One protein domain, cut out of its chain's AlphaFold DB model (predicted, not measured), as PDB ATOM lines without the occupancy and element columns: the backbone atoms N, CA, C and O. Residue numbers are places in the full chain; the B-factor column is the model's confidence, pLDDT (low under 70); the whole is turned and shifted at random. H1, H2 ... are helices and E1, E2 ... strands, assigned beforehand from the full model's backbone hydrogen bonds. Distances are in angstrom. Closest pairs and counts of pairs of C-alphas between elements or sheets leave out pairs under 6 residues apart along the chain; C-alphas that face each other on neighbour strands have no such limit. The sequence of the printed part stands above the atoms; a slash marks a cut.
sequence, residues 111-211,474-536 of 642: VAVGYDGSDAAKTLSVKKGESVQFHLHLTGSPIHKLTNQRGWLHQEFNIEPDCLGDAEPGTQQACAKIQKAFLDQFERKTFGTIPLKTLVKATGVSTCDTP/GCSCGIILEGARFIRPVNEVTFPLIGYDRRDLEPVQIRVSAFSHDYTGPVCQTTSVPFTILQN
ATOM      1  N   VAL A 111     166.274 177.980 230.194       79.75
ATOM      2  CA  VAL A 111     167.052 179.201 229.964       79.75
ATOM      3  C   VAL A 111     167.499 179.235 228.509       79.75
ATOM      4  O   VAL A 111     168.111 178.288 228.025       79.75
ATOM      5  N   ALA A 112     167.203 180.330 227.818       78.00
ATOM      6  CA  ALA A 112     167.709 180.606 226.484       78.00
ATOM      7  C   ALA A 112     168.999 181.428 226.547       78.00
ATOM      8  O   ALA A 112     169.116 182.352 227.355       78.00
ATOM      9  N   VAL A 113     169.938 181.112 225.664       82.12
ATOM     10  CA  VAL A 113     171.170 181.859 225.398       82.12
ATOM     11  C   VAL A 113     171.128 182.297 223.938       82.12
ATOM     12  O   VAL A 113     171.027 181.449 223.056       82.12
ATOM     13  N   GLY A 114     171.190 183.597 223.662       77.38
ATOM     14  CA  GLY A 114     170.899 184.147 222.337       77.38
ATOM     15  C   GLY A 114     169.398 184.325 222.111       77.38
ATOM     16  O   GLY A 114     168.686 184.793 222.997       77.38
ATOM     17  N   TYR A 115     168.932 183.947 220.923       73.44
ATOM     18  CA  TYR A 115     167.521 183.991 220.544       73.44
ATOM     19  C   TYR A 115     166.673 183.135 221.475       73.44
ATOM     20  O   TYR A 115     166.915 181.941 221.645       73.44
ATOM     21  N   ASP A 116     165.675 183.769 222.085       61.00
ATOM     22  CA  ASP A 116     164.780 183.159 223.070       61.00
ATOM     23  C   ASP A 116     163.518 182.559 222.435       61.00
ATOM     24  O   ASP A 116     162.625 182.084 223.130       61.00
ATOM     25  N   GLY A 117     163.460 182.569 221.103       57.66
ATOM     26  CA  GLY A 117     162.288 182.188 220.340       57.66
ATOM     27  C   GLY A 117     161.358 183.359 220.056       57.66
ATOM     28  O   GLY A 117     160.543 183.210 219.176       57.66
ATOM     29  N   SER A 118     161.467 184.521 220.705       51.59
ATOM     30  CA  SER A 118     160.499 185.622 220.565       51.59
ATOM     31  C   SER A 118     161.119 186.954 220.147       51.59
ATOM     32  O   SER A 118     160.587 187.631 219.269       51.59
ATOM     33  N   ASP A 119     162.260 187.308 220.726       56.19
ATOM     34  CA  ASP A 119     162.926 188.585 220.518       56.19
ATOM     35  C   ASP A 119     164.140 188.394 219.609       56.19
ATOM     36  O   ASP A 119     165.198 187.931 220.039       56.19
ATOM     37  N   ALA A 120     163.991 188.760 218.334       60.59
ATOM     38  CA  ALA A 120     165.062 188.663 217.347       60.59
ATOM     39  C   ALA A 120     166.268 189.569 217.668       60.59
ATOM     40  O   ALA A 120     167.357 189.307 217.155       60.59
ATOM     41  N   ALA A 121     166.122 190.588 218.530       59.31
ATOM     42  CA  ALA A 121     167.241 191.426 218.963       59.31
ATOM     43  C   ALA A 121     168.215 190.666 219.878       59.31
ATOM     44  O   ALA A 121     169.409 190.971 219.922       59.31
ATOM     45  N   LYS A 122     167.730 189.639 220.583       65.06
ATOM     46  CA  LYS A 122     168.579 188.715 221.329       65.06
ATOM     47  C   LYS A 122     169.087 187.675 220.346       65.06
ATOM     48  O   LYS A 122     168.359 186.788 219.926       65.06
ATOM     49  N   THR A 123     170.344 187.781 219.946       72.56
ATOM     50  CA  THR A 123     170.961 186.803 219.049       72.56
ATOM     51  C   THR A 123     172.350 186.447 219.537       72.56
ATOM     52  O   THR A 123     173.116 187.301 219.988       72.56
ATOM     53  N   LEU A 124     172.674 185.161 219.462       74.75
ATOM     54  CA  LEU A 124     174.030 184.684 219.628       74.75
ATOM     55  C   LEU A 124     174.780 184.982 218.328       74.75
ATOM     56  O   LEU A 124     174.525 184.375 217.293       74.75
ATOM     57  N   SER A 125     175.702 185.938 218.365       75.31
ATOM     58  CA  SER A 125     176.525 186.282 217.208       75.31
ATOM     59  C   SER A 125     177.995 186.060 217.535       75.31
ATOM     60  O   SER A 125     178.473 186.437 218.601       75.31
ATOM     61  N   VAL A 126     178.697 185.405 216.613       71.56
ATOM     62  CA  VAL A 126     180.142 185.170 216.681       71.56
ATOM     63  C   VAL A 126     180.735 185.725 215.395       71.56
ATOM     64  O   VAL A 126     180.288 185.358 214.303       71.56
ATOM     65  N   LYS A 127     181.704 186.634 215.509       69.75
ATOM     66  CA  LYS A 127     182.432 187.178 214.357       69.75
ATOM     67  C   LYS A 127     183.717 186.396 214.137       69.75
ATOM     68  O   LYS A 127     184.323 185.903 215.085       69.75
ATOM     69  N   LYS A 128     184.171 186.294 212.886       63.88
ATOM     70  CA  LYS A 128     185.481 185.692 212.612       63.88
ATOM     71  C   LYS A 128     186.605 186.517 213.252       63.88
ATOM     72  O   LYS A 128     186.703 187.709 212.967       63.88
ATOM     73  N   GLY A 129     187.430 185.873 214.083       61.34
ATOM     74  CA  GLY A 129     188.494 186.494 214.884       61.34
ATOM     75  C   GLY A 129     188.110 186.835 216.332       61.34
ATOM     76  O   GLY A 129     188.991 187.171 217.116       61.34
ATOM     77  N   GLU A 130     186.831 186.718 216.710       66.81
ATOM     78  CA  GLU A 130     186.349 186.939 218.080       66.81
ATOM     79  C   GLU A 130     185.788 185.631 218.653       66.81
ATOM     80  O   GLU A 130     184.722 185.163 218.247       66.81
ATOM     81  N   SER A 131     186.504 185.025 219.600       67.75
ATOM     82  CA  SER A 131     185.997 183.865 220.336       67.75
ATOM     83  C   SER A 131     184.955 184.302 221.360       67.75
ATOM     84  O   SER A 131     185.159 185.266 222.098       67.75
ATOM     85  N   VAL A 132     183.846 183.567 221.437       72.81
ATOM     86  CA  VAL A 132     182.823 183.779 222.467       72.81
ATOM     87  C   VAL A 132     182.924 182.661 223.492       72.81
ATOM     88  O   VAL A 132     182.788 181.482 223.156       72.81
ATOM     89  N   GLN A 133     183.145 183.049 224.746       75.75
ATOM     90  CA  GLN A 133     183.132 182.159 225.897       75.75
ATOM     91  C   GLN A 133     181.889 182.428 226.742       75.75
ATOM     92  O   GLN A 133     181.529 183.577 226.996       75.75
ATOM     93  N   PHE A 134     181.248 181.363 227.211       77.75
ATOM     94  CA  PHE A 134     180.249 181.473 228.263       77.75
ATOM     95  C   PHE A 134     180.324 180.304 229.234       77.75
ATOM     96  O   PHE A 134     180.722 179.182 228.907       77.75
ATOM     97  N   HIS A 135     179.917 180.601 230.460       82.19
ATOM     98  CA  HIS A 135     179.978 179.706 231.595       82.19
ATOM     99  C   HIS A 135     178.573 179.251 231.964       82.19
ATOM    100  O   HIS A 135     177.686 180.051 232.273       82.19
ATOM    101  N   LEU A 136     178.389 177.937 231.954       86.69
ATOM    102  CA  LEU A 136     177.193 177.277 232.437       86.69
ATOM    103  C   LEU A 136     177.424 176.858 233.888       86.69
ATOM    104  O   LEU A 136     178.282 176.026 234.183       86.69
ATOM    105  N   HIS A 137     176.639 177.432 234.792       87.75
ATOM    106  CA  HIS A 137     176.599 177.053 236.195       87.75
ATOM    107  C   HIS A 137     175.325 176.254 236.450       87.75
ATOM    108  O   HIS A 137     174.214 176.768 236.309       87.75
ATOM    109  N   LEU A 138     175.492 174.998 236.842       89.88
ATOM    110  CA  LEU A 138     174.398 174.129 237.246       89.88
ATOM    111  C   LEU A 138     174.336 174.067 238.768       89.88
ATOM    112  O   LEU A 138     175.356 173.856 239.427       89.88
ATOM    113  N   THR A 139     173.143 174.252 239.321       87.81
ATOM    114  CA  THR A 139     172.880 174.227 240.767       87.81
ATOM    115  C   THR A 139     171.645 173.383 241.085       87.81
ATOM    116  O   THR A 139     171.034 172.784 240.200       87.81
ATOM    117  N   GLY A 140     171.287 173.311 242.365       86.31
ATOM    118  CA  GLY A 140     170.150 172.538 242.854       86.31
ATOM    119  C   GLY A 140     170.560 171.188 243.432       86.31
ATOM    120  O   GLY A 140     171.696 170.721 243.293       86.31
ATOM    121  N   SER A 141     169.615 170.549 244.108       85.81
ATOM    122  CA  SER A 141     169.801 169.293 244.831       85.81
ATOM    123  C   SER A 141     170.475 168.158 244.050       85.81
ATOM    124  O   SER A 141     171.361 167.515 244.629       85.81
ATOM    125  N   PRO A 142     170.161 167.894 242.760       87.50
ATOM    126  CA  PRO A 142     170.842 166.838 242.014       87.50
ATOM    127  C   PRO A 142     172.341 167.118 241.879       87.50
ATOM    128  O   PRO A 142     173.162 166.230 242.109       87.50
ATOM    129  N   ILE A 143     172.709 168.374 241.609       89.06
ATOM    130  CA  ILE A 143     174.106 168.804 241.512       89.06
ATOM    131  C   ILE A 143     174.784 168.770 242.880       89.06
ATOM    132  O   ILE A 143     175.912 168.294 242.996       89.06
ATOM    133  N   HIS A 144     174.102 169.210 243.939       85.62
ATOM    134  CA  HIS A 144     174.636 169.133 245.300       85.62
ATOM    135  C   HIS A 144     174.955 167.690 245.695       85.62
ATOM    136  O   HIS A 144     176.013 167.429 246.259       85.62
ATOM    137  N   LYS A 145     174.082 166.731 245.379       82.38
ATOM    138  CA  LYS A 145     174.331 165.311 245.667       82.38
ATOM    139  C   LYS A 145     175.467 164.752 244.822       82.38
ATOM    140  O   LYS A 145     176.326 164.059 245.358       82.38
ATOM    141  N   LEU A 146     175.503 165.095 243.536       85.88
ATOM    142  CA  LEU A 146     176.537 164.632 242.616       85.88
ATOM    143  C   LEU A 146     177.937 165.144 242.992       85.88
ATOM    144  O   LEU A 146     178.922 164.421 242.890       85.88
ATOM    145  N   THR A 147     178.026 166.389 243.451       82.69
ATOM    146  CA  THR A 147     179.294 167.056 243.786       82.69
ATOM    147  C   THR A 147     179.714 166.872 245.248       82.69
ATOM    148  O   THR A 147     180.651 167.530 245.703       82.69
ATOM    149  N   ASN A 148     179.032 165.999 245.999       81.62
ATOM    150  CA  ASN A 148     179.223 165.810 247.439       81.62
ATOM    151  C   ASN A 148     179.149 167.135 248.231       81.62
ATOM    152  O   ASN A 148     180.053 167.492 248.981       81.62
ATOM    153  N   GLN A 149     178.059 167.878 248.027       73.38
ATOM    154  CA  GLN A 149     177.720 169.164 248.653       73.38
ATOM    155  C   GLN A 149     178.598 170.359 248.240       73.38
ATOM    156  O   GLN A 149     178.541 171.404 248.884       73.38
ATOM    157  N   ARG A 150     179.357 170.275 247.137       67.19
ATOM    158  CA  ARG A 150     180.155 171.410 246.623       67.19
ATOM    159  C   ARG A 150     179.339 172.470 245.859       67.19
ATOM    160  O   ARG A 150     179.917 173.377 245.273       67.19
ATOM    161  N   GLY A 151     178.007 172.404 245.914       68.88
ATOM    162  CA  GLY A 151     177.083 173.507 245.603       68.88
ATOM    163  C   GLY A 151     176.834 173.802 244.119       68.88
ATOM    164  O   GLY A 151     175.730 174.180 243.736       68.88
ATOM    165  N   TRP A 152     177.834 173.612 243.261       79.81
ATOM    166  CA  TRP A 152     177.749 173.983 241.851       79.81
ATOM    167  C   TRP A 152     178.588 173.088 240.942       79.81
ATOM    168  O   TRP A 152     179.620 172.542 241.333       79.81
ATOM    169  N   LEU A 153     178.138 172.960 239.699       84.56
ATOM    170  CA  LEU A 153     178.912 172.401 238.601       84.56
ATOM    171  C   LEU A 153     179.123 173.503 237.568       84.56
ATOM    172  O   LEU A 153     178.163 174.090 237.078       84.56
ATOM    173  N   HIS A 154     180.382 173.777 237.254       85.62
ATOM    174  CA  HIS A 154     180.784 174.782 236.278       85.62
ATOM    175  C   HIS A 154     181.260 174.099 235.000       85.62
ATOM    176  O   HIS A 154     181.995 173.110 235.057       85.62
ATOM    177  N   GLN A 155     180.786 174.587 233.856       85.06
ATOM    178  CA  GLN A 155     181.179 174.118 232.532       85.06
ATOM    179  C   GLN A 155     181.435 175.309 231.617       85.06
ATOM    180  O   GLN A 155     180.630 176.238 231.543       85.06
ATOM    181  N   GLU A 156     182.552 175.253 230.904       83.81
ATOM    182  CA  GLU A 156     182.964 176.287 229.960       83.81
ATOM    183  C   GLU A 156     182.704 175.839 228.526       83.81
ATOM    184  O   GLU A 156     183.087 174.724 228.134       83.81
ATOM    185  N   PHE A 157     182.085 176.733 227.760       81.19
ATOM    186  CA  PHE A 157     181.844 176.586 226.334       81.19
ATOM    187  C   PHE A 157     182.572 177.691 225.587       81.19
ATOM    188  O   PHE A 157     182.350 178.871 225.859       81.19
ATOM    189  N   ASN A 158     183.416 177.283 224.641       77.62
ATOM    190  CA  ASN A 158     184.261 178.182 223.864       77.62
ATOM    191  C   ASN A 158     183.936 177.976 222.390       77.62
ATOM    192  O   ASN A 158     184.277 176.942 221.820       77.62
ATOM    193  N   ILE A 159     183.265 178.939 221.768       72.75
ATOM    194  CA  ILE A 159     182.965 178.877 220.340       72.75
ATOM    195  C   ILE A 159     184.087 179.604 219.603       72.75
ATOM    196  O   ILE A 159     184.121 180.834 219.564       72.75
ATOM    197  N   GLU A 160     185.017 178.828 219.048       65.94
ATOM    198  CA  GLU A 160     186.146 179.343 218.272       65.94
ATOM    199  C   GLU A 160     185.745 179.533 216.801       65.94
ATOM    200  O   GLU A 160     185.390 178.556 216.133       65.94
ATOM    201  N   PRO A 161     185.806 180.763 216.263       58.38
ATOM    202  CA  PRO A 161     185.334 181.050 214.915       58.38
ATOM    203  C   PRO A 161     186.185 180.420 213.807       58.38
ATOM    204  O   PRO A 161     185.653 180.125 212.738       58.38
ATOM    205  N   ASP A 162     187.476 180.184 214.052       55.19
ATOM    206  CA  ASP A 162     188.393 179.610 213.056       55.19
ATOM    207  C   ASP A 162     188.071 178.139 212.750       55.19
ATOM    208  O   ASP A 162     188.335 177.650 211.654       55.19
ATOM    209  N   CYS A 163     187.387 177.458 213.675       54.88
ATOM    210  CA  CYS A 163     186.876 176.104 213.486       54.88
ATOM    211  C   CYS A 163     185.521 176.058 212.746       54.88
ATOM    212  O   CYS A 163     185.025 174.971 212.448       54.88
ATOM    213  N   LEU A 164     184.899 177.212 212.450       57.31
ATOM    214  CA  LEU A 164     183.579 177.311 211.802       57.31
ATOM    215  C   LEU A 164     183.664 177.495 210.270       57.31
ATOM    216  O   LEU A 164     182.637 177.466 209.581       57.31
ATOM    217  N   GLY A 165     184.868 177.627 209.704       53.69
ATOM    218  CA  GLY A 165     185.136 177.674 208.259       53.69
ATOM    219  C   GLY A 165     185.346 179.077 207.668       53.69
ATOM    220  O   GLY A 165     185.422 180.080 208.380       53.69
ATOM    221  N   ASP A 166     185.439 179.141 206.336       51.22
ATOM    222  CA  ASP A 166     185.924 180.308 205.583       51.22
ATOM    223  C   ASP A 166     184.885 181.435 205.448       51.22
ATOM    224  O   ASP A 166     184.263 181.619 204.407       51.22
ATOM    225  N   ALA A 167     184.679 182.206 206.515       55.28
ATOM    226  CA  ALA A 167     184.074 183.539 206.417       55.28
ATOM    227  C   ALA A 167     185.168 184.610 206.226       55.28
ATOM    228  O   ALA A 167     186.333 184.362 206.549       55.28
ATOM    229  N   GLU A 168     184.840 185.803 205.729       55.81
ATOM    230  CA  GLU A 168     185.795 186.921 205.742       55.81
ATOM    231  C   GLU A 168     186.015 187.419 207.188       55.81
ATOM    232  O   GLU A 168     185.083 187.369 208.002       55.81
ATOM    233  N   PRO A 169     187.223 187.880 207.564       56.12
ATOM    234  CA  PRO A 169     187.474 188.456 208.887       56.12
ATOM    235  C   PRO A 169     186.463 189.560 209.239       56.12
ATOM    236  O   PRO A 169     186.154 190.407 208.407       56.12
ATOM    237  N   GLY A 170     185.928 189.550 210.464       57.84
ATOM    238  CA  GLY A 170     184.938 190.537 210.917       57.84
ATOM    239  C   GLY A 170     183.487 190.289 210.473       57.84
ATOM    240  O   GLY A 170     182.591 190.994 210.939       57.84
ATOM    241  N   THR A 171     183.220 189.277 209.639       62.03
ATOM    242  CA  THR A 171     181.848 188.889 209.264       62.03
ATOM    243  C   THR A 171     181.218 187.932 210.283       62.03
ATOM    244  O   THR A 171     181.910 187.157 210.955       62.03
ATOM    245  N   GLN A 172     179.891 188.012 210.432       67.50
ATOM    246  CA  GLN A 172     179.120 187.156 211.335       67.50
ATOM    247  C   GLN A 172     179.035 185.725 210.789       67.50
ATOM    248  O   GLN A 172     178.704 185.505 209.626       67.50
ATOM    249  N   GLN A 173     179.299 184.750 211.656       68.25
ATOM    250  CA  GLN A 173     179.202 183.329 211.332       68.25
ATOM    251  C   GLN A 173     177.740 182.870 211.219       68.25
ATOM    252  O   GLN A 173     176.845 183.390 211.886       68.25
ATOM    253  N   ALA A 174     177.499 181.858 210.383       68.69
ATOM    254  CA  ALA A 174     176.158 181.317 210.175       68.69
ATOM    255  C   ALA A 174     175.601 180.662 211.453       68.69
ATOM    256  O   ALA A 174     176.290 179.890 212.123       68.69
ATOM    257  N   CYS A 175     174.317 180.898 211.731       70.06
ATOM    258  CA  CYS A 175     173.610 180.409 212.920       70.06
ATOM    259  C   CYS A 175     173.746 178.891 213.130       70.06
ATOM    260  O   CYS A 175     174.102 178.442 214.219       70.06
ATOM    261  N   ALA A 176     173.559 178.106 212.065       67.56
ATOM    262  CA  ALA A 176     173.668 176.648 212.111       67.56
ATOM    263  C   ALA A 176     175.072 176.168 212.524       67.56
ATOM    264  O   ALA A 176     175.205 175.153 213.204       67.56
ATOM    265  N   LYS A 177     176.126 176.909 212.152       71.44
ATOM    266  CA  LYS A 177     177.511 176.577 212.514       71.44
ATOM    267  C   LYS A 177     177.776 176.858 213.990       71.44
ATOM    268  O   LYS A 177     178.345 176.011 214.670       71.44
ATOM    269  N   ILE A 178     177.311 178.007 214.483       73.75
ATOM    270  CA  ILE A 178     177.426 178.399 215.894       73.75
ATOM    271  C   ILE A 178     176.701 177.377 216.783       73.75
ATOM    272  O   ILE A 178     177.281 176.845 217.727       73.75
ATOM    273  N   GLN A 179     175.452 177.049 216.443       76.12
ATOM    274  CA  GLN A 179     174.650 176.077 217.189       76.12
ATOM    275  C   GLN A 179     175.261 174.678 217.149       76.12
ATOM    276  O   GLN A 179     175.350 174.026 218.185       76.12
ATOM    277  N   LYS A 180     175.726 174.222 215.980       72.19
ATOM    278  CA  LYS A 180     176.382 172.919 215.853       72.19
ATOM    279  C   LYS A 180     177.654 172.837 216.692       72.19
ATOM    280  O   LYS A 180     177.829 171.857 217.404       72.19
ATOM    281  N   ALA A 181     178.507 173.858 216.653       74.19
ATOM    282  CA  ALA A 181     179.726 173.878 217.456       74.19
ATOM    283  C   ALA A 181     179.423 173.802 218.956       74.19
ATOM    284  O   ALA A 181     180.078 173.053 219.680       74.19
ATOM    285  N   PHE A 182     178.384 174.506 219.414       82.06
ATOM    286  CA  PHE A 182     177.930 174.385 220.792       82.06
ATOM    287  C   PHE A 182     177.404 172.982 221.116       82.06
ATOM    288  O   PHE A 182     177.836 172.385 222.098       82.06
ATOM    289  N   LEU A 183     176.484 172.447 220.308       82.00
ATOM    290  CA  LEU A 183     175.862 171.144 220.558       82.00
ATOM    291  C   LEU A 183     176.891 170.007 220.508       82.00
ATOM    292  O   LEU A 183     176.868 169.122 221.360       82.00
ATOM    293  N   ASP A 184     177.850 170.065 219.583       79.94
ATOM    294  CA  ASP A 184     178.936 169.087 219.486       79.94
ATOM    295  C   ASP A 184     179.863 169.149 220.717       79.94
ATOM    296  O   ASP A 184     180.317 168.107 221.197       79.94
ATOM    297  N   GLN A 185     180.138 170.343 221.263       81.94
ATOM    298  CA  GLN A 185     180.853 170.474 222.539       81.94
ATOM    299  C   GLN A 185     180.014 169.945 223.703       81.94
ATOM    300  O   GLN A 185     180.523 169.191 224.529       81.94
ATOM    301  N   PHE A 186     178.731 170.296 223.752       85.06
ATOM    302  CA  PHE A 186     177.791 169.884 224.790       85.06
ATOM    303  C   PHE A 186     177.681 168.362 224.907       85.06
ATOM    304  O   PHE A 186     177.780 167.824 226.008       85.06
ATOM    305  N   GLU A 187     177.572 167.662 223.777       84.25
ATOM    306  CA  GLU A 187     177.507 166.198 223.723       84.25
ATOM    307  C   GLU A 187     178.778 165.511 224.245       84.25
ATOM    308  O   GLU A 187     178.712 164.391 224.757       84.25
ATOM    309  N   ARG A 188     179.939 166.172 224.142       83.25
ATOM    310  CA  ARG A 188     181.235 165.629 224.584       83.25
ATOM    311  C   ARG A 188     181.552 165.920 226.048       83.25
ATOM    312  O   ARG A 188     182.376 165.216 226.630       83.25
ATOM    313  N   LYS A 189     180.963 166.960 226.647       85.88
ATOM    314  CA  LYS A 189     181.275 167.361 228.027       85.88
ATOM    315  C   LYS A 189     180.740 166.333 229.026       85.88
ATOM    316  O   LYS A 189     179.573 165.934 228.991       85.88
ATOM    317  N   THR A 190     181.590 165.956 229.975       84.56
ATOM    318  CA  THR A 190     181.244 165.069 231.089       84.56
ATOM    319  C   THR A 190     181.656 165.696 232.418       84.56
ATOM    320  O   THR A 190     182.599 166.485 232.496       84.56
ATOM    321  N   PHE A 191     180.952 165.333 233.488       81.00
ATOM    322  CA  PHE A 191     181.408 165.532 234.857       81.00
ATOM    323  C   PHE A 191     181.825 164.177 235.430       81.00
ATOM    324  O   PHE A 191     180.982 163.339 235.761       81.00
ATOM    325  N   GLY A 192     183.136 163.933 235.491       79.88
ATOM    326  CA  GLY A 192     183.660 162.594 235.751       79.88
ATOM    327  C   GLY A 192     183.167 161.620 234.678       79.88
ATOM    328  O   GLY A 192     183.425 161.818 233.491       79.88
ATOM    329  N   THR A 193     182.418 160.598 235.090       81.94
ATOM    330  CA  THR A 193     181.822 159.591 234.198       81.94
ATOM    331  C   THR A 193     180.414 159.942 233.709       81.94
ATOM    332  O   THR A 193     179.863 159.200 232.900       81.94
ATOM    333  N   ILE A 194     179.807 161.034 234.188       85.00
ATOM    334  CA  ILE A 194     178.418 161.384 233.863       85.00
ATOM    335  C   ILE A 194     178.386 162.379 232.696       85.00
ATOM    336  O   ILE A 194     178.922 163.482 232.829       85.00
ATOM    337  N   PRO A 195     177.737 162.048 231.566       88.75
ATOM    338  CA  PRO A 195     177.554 162.985 230.462       88.75
ATOM    339  C   PRO A 195     176.682 164.179 230.857       88.75
ATOM    340  O   PRO A 195     175.623 163.990 231.462       88.75
ATOM    341  N   LEU A 196     177.077 165.392 230.456       89.06
ATOM    342  CA  LEU A 196     176.349 166.630 230.762       89.06
ATOM    343  C   LEU A 196     174.899 166.596 230.255       89.06
ATOM    344  O   LEU A 196     173.995 167.057 230.949       89.06
ATOM    345  N   LYS A 197     174.672 165.952 229.103       89.50
ATOM    346  CA  LYS A 197     173.343 165.736 228.509       89.50
ATOM    347  C   LYS A 197     172.350 164.961 229.380       89.50
ATOM    348  O   LYS A 197     171.155 164.968 229.116       89.50
ATOM    349  N   THR A 198     172.838 164.270 230.410       89.25
ATOM    350  CA  THR A 198     171.981 163.594 231.396       89.25
ATOM    351  C   THR A 198     171.361 164.601 232.365       89.25
ATOM    352  O   THR A 198     170.281 164.365 232.891       89.25
ATOM    353  N   LEU A 199     172.061 165.709 232.632       90.38
ATOM    354  CA  LEU A 199     171.688 166.723 233.622       90.38
ATOM    355  C   LEU A 199     170.922 167.892 232.995       90.38
ATOM    356  O   LEU A 199     170.089 168.506 233.657       90.38
ATOM    357  N   VAL A 200     171.238 168.220 231.743       92.00
ATOM    358  CA  VAL A 200     170.645 169.321 230.982       92.00
ATOM    359  C   VAL A 200     170.397 168.846 229.559       92.00
ATOM    360  O   VAL A 200     171.195 168.094 229.011       92.00
ATOM    361  N   LYS A 201     169.323 169.309 228.933       89.69
ATOM    362  CA  LYS A 201     169.050 169.116 227.510       89.69
ATOM    363  C   LYS A 201     169.273 170.433 226.774       89.69
ATOM    364  O   LYS A 201     168.801 171.471 227.227       89.69
ATOM    365  N   ALA A 202     169.977 170.393 225.646       85.75
ATOM    366  CA  ALA A 202     170.245 171.562 224.814       85.75
ATOM    367  C   ALA A 202     169.536 171.441 223.460       85.75
ATOM    368  O   ALA A 202     169.599 170.394 222.820       85.75
ATOM    369  N   THR A 203     168.876 172.512 223.015       80.50
ATOM    370  CA  THR A 203     168.171 172.573 221.723       80.50
ATOM    371  C   THR A 203     168.513 173.875 221.004       80.50
ATOM    372  O   THR A 203     168.490 174.937 221.619       80.50
ATOM    373  N   GLY A 204     168.836 173.820 219.709       75.44
ATOM    374  CA  GLY A 204     169.047 175.024 218.898       75.44
ATOM    375  C   GLY A 204     167.720 175.661 218.481       75.44
ATOM    376  O   GLY A 204     166.808 174.954 218.060       75.44
ATOM    377  N   VAL A 205     167.618 176.988 218.574       70.44
ATOM    378  CA  VAL A 205     166.467 177.775 218.101       70.44
ATOM    379  C   VAL A 205     166.940 178.902 217.187       70.44
ATOM    380  O   VAL A 205     167.928 179.577 217.476       70.44
ATOM    381  N   SER A 206     166.267 179.111 216.061       70.56
ATOM    382  CA  SER A 206     166.622 180.169 215.113       70.56
ATOM    383  C   SER A 206     165.392 180.752 214.435       70.56
ATOM    384  O   SER A 206     164.463 180.013 214.115       70.56
ATOM    385  N   THR A 207     165.428 182.051 214.158       60.59
ATOM    386  CA  THR A 207     164.504 182.725 213.243       60.59
ATOM    387  C   THR A 207     165.294 183.437 212.156       60.59
ATOM    388  O   THR A 207     166.415 183.887 212.389       60.59
ATOM    389  N   CYS A 208     164.723 183.524 210.964       60.62
ATOM    390  CA  CYS A 208     165.314 184.215 209.832       60.62
ATOM    391  C   CYS A 208     164.254 185.137 209.232       60.62
ATOM    392  O   CYS A 208     163.138 184.691 208.973       60.62
ATOM    393  N   ASP A 209     164.618 186.392 208.958       45.56
ATOM    394  CA  ASP A 209     163.739 187.367 208.288       45.56
ATOM    395  C   ASP A 209     163.467 187.013 206.815       45.56
ATOM    396  O   ASP A 209     162.624 187.614 206.151       45.56
ATOM    397  N   THR A 210     164.161 186.003 206.292       43.00
ATOM    398  CA  THR A 210     163.878 185.404 204.991       43.00
ATOM    399  C   THR A 210     163.250 184.024 205.196       43.00
ATOM    400  O   THR A 210     163.858 183.179 205.864       43.00
ATOM    401  N   PRO A 211     162.048 183.751 204.639       40.62
ATOM    402  CA  PRO A 211     161.559 182.381 204.561       40.62
ATOM    403  C   PRO A 211     162.622 181.523 203.857       40.62
ATOM    404  O   PRO A 211     163.325 182.047 202.983       40.62
ATOM    405  N   GLY A 474     171.669 187.805 208.792       51.62
ATOM    406  CA  GLY A 474     170.326 188.273 209.187       51.62
ATOM    407  C   GLY A 474     169.419 187.258 209.902       51.62
ATOM    408  O   GLY A 474     168.267 187.575 210.163       51.62
ATOM    409  N   CYS A 475     169.890 186.051 210.232       59.00
ATOM    410  CA  CYS A 475     169.155 185.157 211.138       59.00
ATOM    411  C   CYS A 475     169.534 185.412 212.607       59.00
ATOM    412  O   CYS A 475     170.712 185.609 212.929       59.00
ATOM    413  N   SER A 476     168.549 185.344 213.503       66.56
ATOM    414  CA  SER A 476     168.767 185.353 214.950       66.56
ATOM    415  C   SER A 476     168.830 183.925 215.470       66.56
ATOM    416  O   SER A 476     167.952 183.114 215.174       66.56
ATOM    417  N   CYS A 477     169.870 183.597 216.242       72.81
ATOM    418  CA  CYS A 477     170.053 182.250 216.776       72.81
ATOM    419  C   CYS A 477     170.277 182.212 218.272       72.81
ATOM    420  O   CYS A 477     170.768 183.158 218.887       72.81
ATOM    421  N   GLY A 478     169.889 181.086 218.851       76.31
ATOM    422  CA  GLY A 478     170.012 180.816 220.262       76.31
ATOM    423  C   GLY A 478     170.027 179.329 220.559       76.31
ATOM    424  O   GLY A 478     169.880 178.475 219.676       76.31
ATOM    425  N   ILE A 479     170.246 179.040 221.829       82.19
ATOM    426  CA  ILE A 479     170.285 177.711 222.416       82.19
ATOM    427  C   ILE A 479     169.373 177.741 223.633       82.19
ATOM    428  O   ILE A 479     169.539 178.577 224.518       82.19
ATOM    429  N   ILE A 480     168.436 176.806 223.697       82.75
ATOM    430  CA  ILE A 480     167.568 176.592 224.847       82.75
ATOM    431  C   ILE A 480     168.136 175.436 225.664       82.75
ATOM    432  O   ILE A 480     168.346 174.340 225.143       82.75
ATOM    433  N   LEU A 481     168.383 175.699 226.943       86.44
ATOM    434  CA  LEU A 481     168.847 174.740 227.934       86.44
ATOM    435  C   LEU A 481     167.698 174.409 228.889       86.44
ATOM    436  O   LEU A 481     167.119 175.311 229.490       86.44
ATOM    437  N   GLU A 482     167.392 173.127 229.048       89.12
ATOM    438  CA  GLU A 482     166.339 172.600 229.922       89.12
ATOM    439  C   GLU A 482     166.967 171.725 231.017       89.12
ATOM    440  O   GLU A 482     167.737 170.811 230.722       89.12
ATOM    441  N   GLY A 483     166.685 172.023 232.287       88.69
ATOM    442  CA  GLY A 483     167.257 171.307 233.429       88.69
ATOM    443  C   GLY A 483     166.494 170.026 233.763       88.69
ATOM    444  O   GLY A 483     165.271 170.039 233.850       88.69
ATOM    445  N   ALA A 484     167.202 168.919 233.994       89.56
ATOM    446  CA  ALA A 484     166.574 167.642 234.329       89.56
ATOM    447  C   ALA A 484     166.188 167.544 235.816       89.56
ATOM    448  O   ALA A 484     166.887 168.049 236.701       89.56
ATOM    449  N   ARG A 485     165.105 166.815 236.108       87.19
ATOM    450  CA  ARG A 485     164.681 166.463 237.470       87.19
ATOM    451  C   ARG A 485     164.963 164.999 237.774       87.19
ATOM    452  O   ARG A 485     164.708 164.121 236.958       87.19
ATOM    453  N   PHE A 486     165.443 164.737 238.987       84.56
ATOM    454  CA  PHE A 486     165.787 163.392 239.446       84.56
ATOM    455  C   PHE A 486     164.984 163.036 240.688       84.56
ATOM    456  O   PHE A 486     165.340 163.417 241.802       84.56
ATOM    457  N   ILE A 487     163.914 162.266 240.499       79.12
ATOM    458  CA  ILE A 487     163.110 161.758 241.609       79.12
ATOM    459  C   ILE A 487     163.656 160.390 242.003       79.12
ATOM    460  O   ILE A 487     163.645 159.443 241.218       79.12
ATOM    461  N   ARG A 488     164.131 160.271 243.244       75.75
ATOM    462  CA  ARG A 488     164.556 158.983 243.803       75.75
ATOM    463  C   ARG A 488     163.353 158.035 243.858       75.75
ATOM    464  O   ARG A 488     162.350 158.437 244.442       75.75
ATOM    465  N   PRO A 489     163.411 156.794 243.353       74.19
ATOM    466  CA  PRO A 489     162.338 155.828 243.580       74.19
ATOM    467  C   PRO A 489     162.300 155.442 245.065       74.19
ATOM    468  O   PRO A 489     163.338 155.139 245.652       74.19
ATOM    469  N   VAL A 490     161.121 155.474 245.691       73.50
ATOM    470  CA  VAL A 490     160.939 155.009 247.075       73.50
ATOM    471  C   VAL A 490     159.665 154.186 247.166       73.50
ATOM    472  O   VAL A 490     158.642 154.539 246.598       73.50
ATOM    473  N   ASN A 491     159.717 153.111 247.936       71.19
ATOM    474  CA  ASN A 491     158.551 152.327 248.308       71.19
ATOM    475  C   ASN A 491     158.269 152.453 249.816       71.19
ATOM    476  O   ASN A 491     159.031 153.072 250.562       71.19
ATOM    477  N   GLU A 492     157.181 151.833 250.270       66.50
ATOM    478  CA  GLU A 492     156.698 151.891 251.658       66.50
ATOM    479  C   GLU A 492     157.718 151.390 252.706       66.50
ATOM    480  O   GLU A 492     157.694 151.825 253.863       66.50
ATOM    481  N   VAL A 493     158.630 150.504 252.293       69.19
ATOM    482  CA  VAL A 493     159.670 149.896 253.139       69.19
ATOM    483  C   VAL A 493     160.923 150.769 253.188       69.19
ATOM    484  O   VAL A 493     161.523 150.940 254.245       69.19
ATOM    485  N   THR A 494     161.315 151.358 252.057       70.69
ATOM    486  CA  THR A 494     162.512 152.205 251.955       70.69
ATOM    487  C   THR A 494     162.278 153.628 252.449       70.69
ATOM    488  O   THR A 494     163.220 154.286 252.883       70.69
ATOM    489  N   PHE A 495     161.033 154.111 252.397       69.75
ATOM    490  CA  PHE A 495     160.689 155.488 252.752       69.75
ATOM    491  C   PHE A 495     161.125 155.876 254.182       69.75
ATOM    492  O   PHE A 495     161.788 156.901 254.325       69.75
ATOM    493  N   PRO A 496     160.881 155.066 255.234       64.12
ATOM    494  CA  PRO A 496     161.294 155.406 256.600       64.12
ATOM    495  C   PRO A 496     162.807 155.357 256.841       64.12
ATOM    496  O   PRO A 496     163.287 155.982 257.778       64.12
ATOM    497  N   LEU A 497     163.561 154.600 256.034       66.25
ATOM    498  CA  LEU A 497     165.018 154.488 256.175       66.25
ATOM    499  C   LEU A 497     165.743 155.688 255.562       66.25
ATOM    500  O   LEU A 497     166.780 156.115 256.058       66.25
ATOM    501  N   ILE A 498     165.202 156.200 254.460       67.19
ATOM    502  CA  ILE A 498     165.817 157.268 253.670       67.19
ATOM    503  C   ILE A 498     165.279 158.642 254.101       67.19
ATOM    504  O   ILE A 498     165.991 159.641 253.989       67.19
ATOM    505  N   GLY A 499     164.048 158.682 254.623       65.75
ATOM    506  CA  GLY A 499     163.325 159.904 254.957       65.75
ATOM    507  C   GLY A 499     162.852 160.663 253.716       65.75
ATOM    508  O   GLY A 499     163.322 160.440 252.595       65.75
ATOM    509  N   TYR A 500     161.903 161.578 253.908       70.94
ATOM    510  CA  TYR A 500     161.538 162.531 252.869       70.94
ATOM    511  C   TYR A 500     162.531 163.692 252.835       70.94
ATOM    512  O   TYR A 500     162.610 164.489 253.768       70.94
ATOM    513  N   ASP A 501     163.265 163.822 251.733       73.81
ATOM    514  CA  ASP A 501     164.055 165.016 251.457       73.81
ATOM    515  C   ASP A 501     163.298 165.886 250.451       73.81
ATOM    516  O   ASP A 501     163.203 165.549 249.272       73.81
ATOM    517  N   ARG A 502     162.776 167.037 250.895       73.12
ATOM    518  CA  ARG A 502     162.104 168.008 250.009       73.12
ATOM    519  C   ARG A 502     162.998 168.477 248.867       73.12
ATOM    520  O   ARG A 502     162.497 168.840 247.806       73.12
ATOM    521  N   ARG A 503     164.318 168.427 249.054       74.88
ATOM    522  CA  ARG A 503     165.283 168.752 248.007       74.88
ATOM    523  C   ARG A 503     165.263 167.713 246.883       74.88
ATOM    524  O   ARG A 503     165.774 168.005 245.816       74.88
ATOM    525  N   ASP A 504     164.702 166.513 247.050       76.81
ATOM    526  CA  ASP A 504     164.546 165.538 245.949       76.81
ATOM    527  C   ASP A 504     163.609 166.049 244.838       76.81
ATOM    528  O   ASP A 504     163.655 165.542 243.721       76.81
ATOM    529  N   LEU A 505     162.772 167.052 245.123       79.31
ATOM    530  CA  LEU A 505     161.871 167.663 244.144       79.31
ATOM    531  C   LEU A 505     162.507 168.811 243.355       79.31
ATOM    532  O   LEU A 505     161.895 169.305 242.409       79.31
ATOM    533  N   GLU A 506     163.703 169.257 243.746       85.12
ATOM    534  CA  GLU A 506     164.401 170.346 243.073       85.12
ATOM    535  C   GLU A 506     165.083 169.827 241.793       85.12
ATOM    536  O   GLU A 506     165.888 168.892 241.871       85.12
ATOM    537  N   PRO A 507     164.783 170.397 240.612       89.44
ATOM    538  CA  PRO A 507     165.478 170.047 239.378       89.44
ATOM    539  C   PRO A 507     166.879 170.670 239.323       89.44
ATOM    540  O   PRO A 507     167.267 171.477 240.171       89.44
ATOM    541  N   VAL A 508     167.647 170.316 238.294       90.38
ATOM    542  CA  VAL A 508     168.882 171.029 237.957       90.38
ATOM    543  C   VAL A 508     168.525 172.456 237.545       90.38
ATOM    544  O   VAL A 508     167.857 172.680 236.539       90.38
ATOM    545  N   GLN A 509     168.976 173.432 238.322       88.38
ATOM    546  CA  GLN A 509     168.829 174.844 237.991       88.38
ATOM    547  C   GLN A 509     169.970 175.286 237.082       88.38
ATOM    548  O   GLN A 509     171.124 174.904 237.286       88.38
ATOM    549  N   ILE A 510     169.641 176.121 236.102       88.12
ATOM    550  CA  ILE A 510     170.582 176.618 235.103       88.12
ATOM    551  C   ILE A 510     170.839 178.099 235.353       88.12
ATOM    552  O   ILE A 510     169.909 178.899 235.454       88.12
ATOM    553  N   ARG A 511     172.114 178.472 235.418       82.94
ATOM    554  CA  ARG A 511     172.572 179.859 235.400       82.94
ATOM    555  C   ARG A 511     173.623 180.007 234.314       82.94
ATOM    556  O   ARG A 511     174.520 179.178 234.195       82.94
ATOM    557  N   VAL A 512     173.509 181.072 233.537       79.62
ATOM    558  CA  VAL A 512     174.445 181.385 232.459       79.62
ATOM    559  C   VAL A 512     175.168 182.671 232.823       79.62
ATOM    560  O   VAL A 512     174.546 183.625 233.284       79.62
ATOM    561  N   SER A 513     176.483 182.678 232.643       74.81
ATOM    562  CA  SER A 513     177.323 183.858 232.806       74.81
ATOM    563  C   SER A 513     178.177 184.046 231.559       74.81
ATOM    564  O   SER A 513     178.826 183.107 231.104       74.81
ATOM    565  N   ALA A 514     178.189 185.262 231.018       63.16
ATOM    566  CA  ALA A 514     179.081 185.670 229.930       63.16
ATOM    567  C   ALA A 514     180.360 186.357 230.454       63.16
ATOM    568  O   ALA A 514     181.088 186.991 229.696       63.16
ATOM    569  N   PHE A 515     180.614 186.296 231.766       60.19
ATOM    570  CA  PHE A 515     181.787 186.923 232.366       60.19
ATOM    571  C   PHE A 515     183.051 186.121 232.037       60.19
ATOM    572  O   PHE A 515     183.199 185.010 232.533       60.19
ATOM    573  N   SER A 516     183.958 186.699 231.248       53.69
ATOM    574  CA  SER A 516     185.308 186.170 231.017       53.69
ATOM    575  C   SER A 516     186.270 186.694 232.093       53.69
ATOM    576  O   SER A 516     186.274 187.889 232.387       53.69
ATOM    577  N   HIS A 517     187.091 185.818 232.686       48.09
ATOM    578  CA  HIS A 517     188.153 186.188 233.640       48.09
ATOM    579  C   HIS A 517     189.492 186.467 232.928       48.09
ATOM    580  O   HIS A 517     190.561 186.113 233.426       48.09
ATOM    581  N   ASP A 518     189.446 187.062 231.735       53.03
ATOM    582  CA  ASP A 518     190.645 187.501 231.028       53.03
ATOM    583  C   ASP A 518     191.203 188.778 231.680       53.03
ATOM    584  O   ASP A 518     190.641 189.866 231.564       53.03
ATOM    585  N   TYR A 519     192.320 188.636 232.397       51.47
ATOM    586  CA  TYR A 519     193.051 189.734 233.040       51.47
ATOM    587  C   TYR A 519     193.990 190.481 232.076       51.47
ATOM    588  O   TYR A 519     194.655 191.434 232.489       51.47
ATOM    589  N   THR A 520     194.079 190.044 230.816       50.69
ATOM    590  CA  THR A 520     194.925 190.639 229.769       50.69
ATOM    591  C   THR A 520     194.138 191.449 228.736       50.69
ATOM    592  O   THR A 520     194.724 192.288 228.050       50.69
ATOM    593  N   GLY A 521     192.817 191.255 228.658       52.47
ATOM    594  CA  GLY A 521     191.913 191.992 227.776       52.47
ATOM    595  C   GLY A 521     191.439 193.345 228.341       52.47
ATOM    596  O   GLY A 521     191.443 193.566 229.557       52.47
ATOM    597  N   PRO A 522     191.012 194.295 227.487       51.38
ATOM    598  CA  PRO A 522     190.437 195.558 227.942       51.38
ATOM    599  C   PRO A 522     189.112 195.326 228.693       51.38
ATOM    600  O   PRO A 522     188.178 194.737 228.156       51.38
ATOM    601  N   VAL A 523     189.000 195.879 229.910       50.69
ATOM    602  CA  VAL A 523     187.868 195.727 230.864       50.69
ATOM    603  C   VAL A 523     186.486 196.067 230.262       50.69
ATOM    604  O   VAL A 523     185.450 195.655 230.779       50.69
ATOM    605  N   CYS A 524     186.456 196.807 229.149       47.25
ATOM    606  CA  CYS A 524     185.240 197.262 228.472       47.25
ATOM    607  C   CYS A 524     184.742 196.329 227.348       47.25
ATOM    608  O   CYS A 524     183.667 196.580 226.812       47.25
ATOM    609  N   GLN A 525     185.479 195.276 226.974       46.97
ATOM    610  CA  GLN A 525     185.028 194.273 225.996       46.97
ATOM    611  C   GLN A 525     184.399 193.070 226.709       46.97
ATOM    612  O   GLN A 525     184.873 191.941 226.624       46.97
ATOM    613  N   THR A 526     183.308 193.295 227.438       49.47
ATOM    614  CA  THR A 526     182.432 192.182 227.815       49.47
ATOM    615  C   THR A 526     181.537 191.877 226.623       49.47
ATOM    616  O   THR A 526     180.586 192.606 226.345       49.47
ATOM    617  N   THR A 527     181.834 190.800 225.895       53.44
ATOM    618  CA  THR A 527     180.917 190.237 224.896       53.44
ATOM    619  C   THR A 527     179.719 189.652 225.642       53.44
ATOM    620  O   THR A 527     179.669 188.468 225.963       53.44
ATOM    621  N   SER A 528     178.777 190.515 226.023       60.09
ATOM    622  CA  SER A 528     177.595 190.131 226.786       60.09
ATOM    623  C   SER A 528     176.675 189.299 225.899       60.09
ATOM    624  O   SER A 528     175.912 189.840 225.100       60.09
ATOM    625  N   VAL A 529     176.732 187.978 226.050       70.50
ATOM    626  CA  VAL A 529     175.774 187.073 225.415       70.50
ATOM    627  C   VAL A 529     174.411 187.266 226.090       70.50
ATOM    628  O   VAL A 529     174.316 187.083 227.308       70.50
ATOM    629  N   PRO A 530     173.350 187.639 225.349       73.88
ATOM    630  CA  PRO A 530     172.033 187.793 225.945       73.88
ATOM    631  C   PRO A 530     171.530 186.430 226.421       73.88
ATOM    632  O   PRO A 530     171.668 185.427 225.723       73.88
ATOM    633  N   PHE A 531     170.926 186.389 227.605       76.56
ATOM    634  CA  PHE A 531     170.236 185.204 228.102       76.56
ATOM    635  C   PHE A 531     168.855 185.586 228.625       76.56
ATOM    636  O   PHE A 531     168.599 186.732 228.992       76.56
ATOM    637  N   THR A 532     167.929 184.635 228.627       71.94
ATOM    638  CA  THR A 532     166.559 184.838 229.104       71.94
ATOM    639  C   THR A 532     166.091 183.596 229.845       71.94
ATOM    640  O   THR A 532     166.237 182.479 229.356       71.94
ATOM    641  N   ILE A 533     165.530 183.780 231.041       74.94
ATOM    642  CA  ILE A 533     164.855 182.701 231.766       74.94
ATOM    643  C   ILE A 533     163.477 182.538 231.123       74.94
ATOM    644  O   ILE A 533     162.622 183.405 231.277       74.94
ATOM    645  N   LEU A 534     163.286 181.450 230.376       69.00
ATOM    646  CA  LEU A 534     162.032 181.152 229.678       69.00
ATOM    647  C   LEU A 534     160.984 180.587 230.631       69.00
ATOM    648  O   LEU A 534     159.802 180.911 230.547       69.00
ATOM    649  N   GLN A 535     161.422 179.716 231.539       74.25
ATOM    650  CA  GLN A 535     160.528 178.990 232.425       74.25
ATOM    651  C   GLN A 535     161.198 178.730 233.771       74.25
ATOM    652  O   GLN A 535     162.335 178.267 233.832       74.25
ATOM    653  N   ASN A 536     160.460 178.990 234.852       75.44
ATOM    654  CA  ASN A 536     160.810 178.518 236.189       75.44
ATOM    655  C   ASN A 536     160.203 177.132 236.428       75.44
ATOM    656  O   ASN A 536     159.123 176.827 235.916       75.44
TER     657      ASN A 536
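This is residues 111 to 211 and 474 to 536 of the 642 residues of an uncharacterized protein of Spirosoma oryzae (UniProt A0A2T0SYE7). Two small sheets stand partly face to face as a sandwich, and the long helix H3 packs on E4 and E5 of the larger sheet and on the edge strand E3 of the smaller one. From one end of this body an arm runs out to H4, where residues 491 to 497 stick out; residues 519 to 524 of another loop stick out too. The 164 printed residues hold five named helices and seven named strands, in the order E1 E2 H1 E3 H2 H3 E4 E5 H4 H5 E6 E7; the sheets run E4 E5 E1 E7 and E3 E2 E6, both antiparallel. The class is mixed, helices and strands, with under half of the residues in named elements. The whole is elongated, 65 by 42 by 27 A, and only just loose, close to compact, with a radius of gyration of the C-alphas of 18.5 A.

Find C-alpha 200 at (170.645, 169.321, 230.982); there E4 begins, residues 200 to 208, 26.4 A long. Beside it look for E5, residues 475 to 483, 26.3 A, then E1, residues 111 to 114, and E7, residues 531 to 535, ending at (160.528, 178.990, 232.425). The smaller sheet has E3, residues 153 to 159, 19.8 A; E2, residues 132 to 139, 22.9 A; and E6, residues 509 to 513. H3 spans residues 175 to 188, 20.3 A; the short helices are H1, 141 to 146, H2, 161 to 164, H4, 495 to 498, and H5, 502 to 505.

In the larger sheet, strongly twisted, look at N 203 and O 480, 2.9 A, between E4 and E5; N 113 and O 479, 2.8 A, between E5 and E1; and N 112 and O 532, 2.8 A, between E1 and E7. H3 on one face makes two layers with it, over E4 and E5 at a height of 9.0 A, along the strands at 7 degrees to E5 on the local plane; C-alphas 175 and 477 are closest to E5, 5.6 A. In the smaller sheet, N 136 and O 155, 2.8 A, are within hydrogen-bond range between E3 and E2, and N 137 and O 511, 2.8 A, between E2 and E6. The sheets' facing parts are 10.5 A centre to centre. H3 is also on this sheet, C-alphas 159 and 181 being closest to E3, 6.6 A; H1 only grazes it. H2 and H3 only just touch, as do H1 and H5, each with 3 pairs of C-alphas within 8 A; the closest are 164 and 177, 6.2 A, with residues 177 to 181 of H3 alone, and 141 and 503, 5.5 A. H4 touches no helix. Every O i to N i+4 pair is within hydrogen-bond range in H1, 9 of 10 in H3; H2, H4 and H5 are too short for one.

The C-alphas farthest apart are Glu 168 and Val 493, 65.6 A. Residues 212 to 473 are not printed; C-alphas 211 and 474 are 11.5 A apart across the cut. Long links are E1 to E2, H3 to E4, E5 to H4 and E6 to E7. The mean pLDDT of the printed part is 72.4, with 61 residues under 70, among them 160 to 174 and 514 to 528.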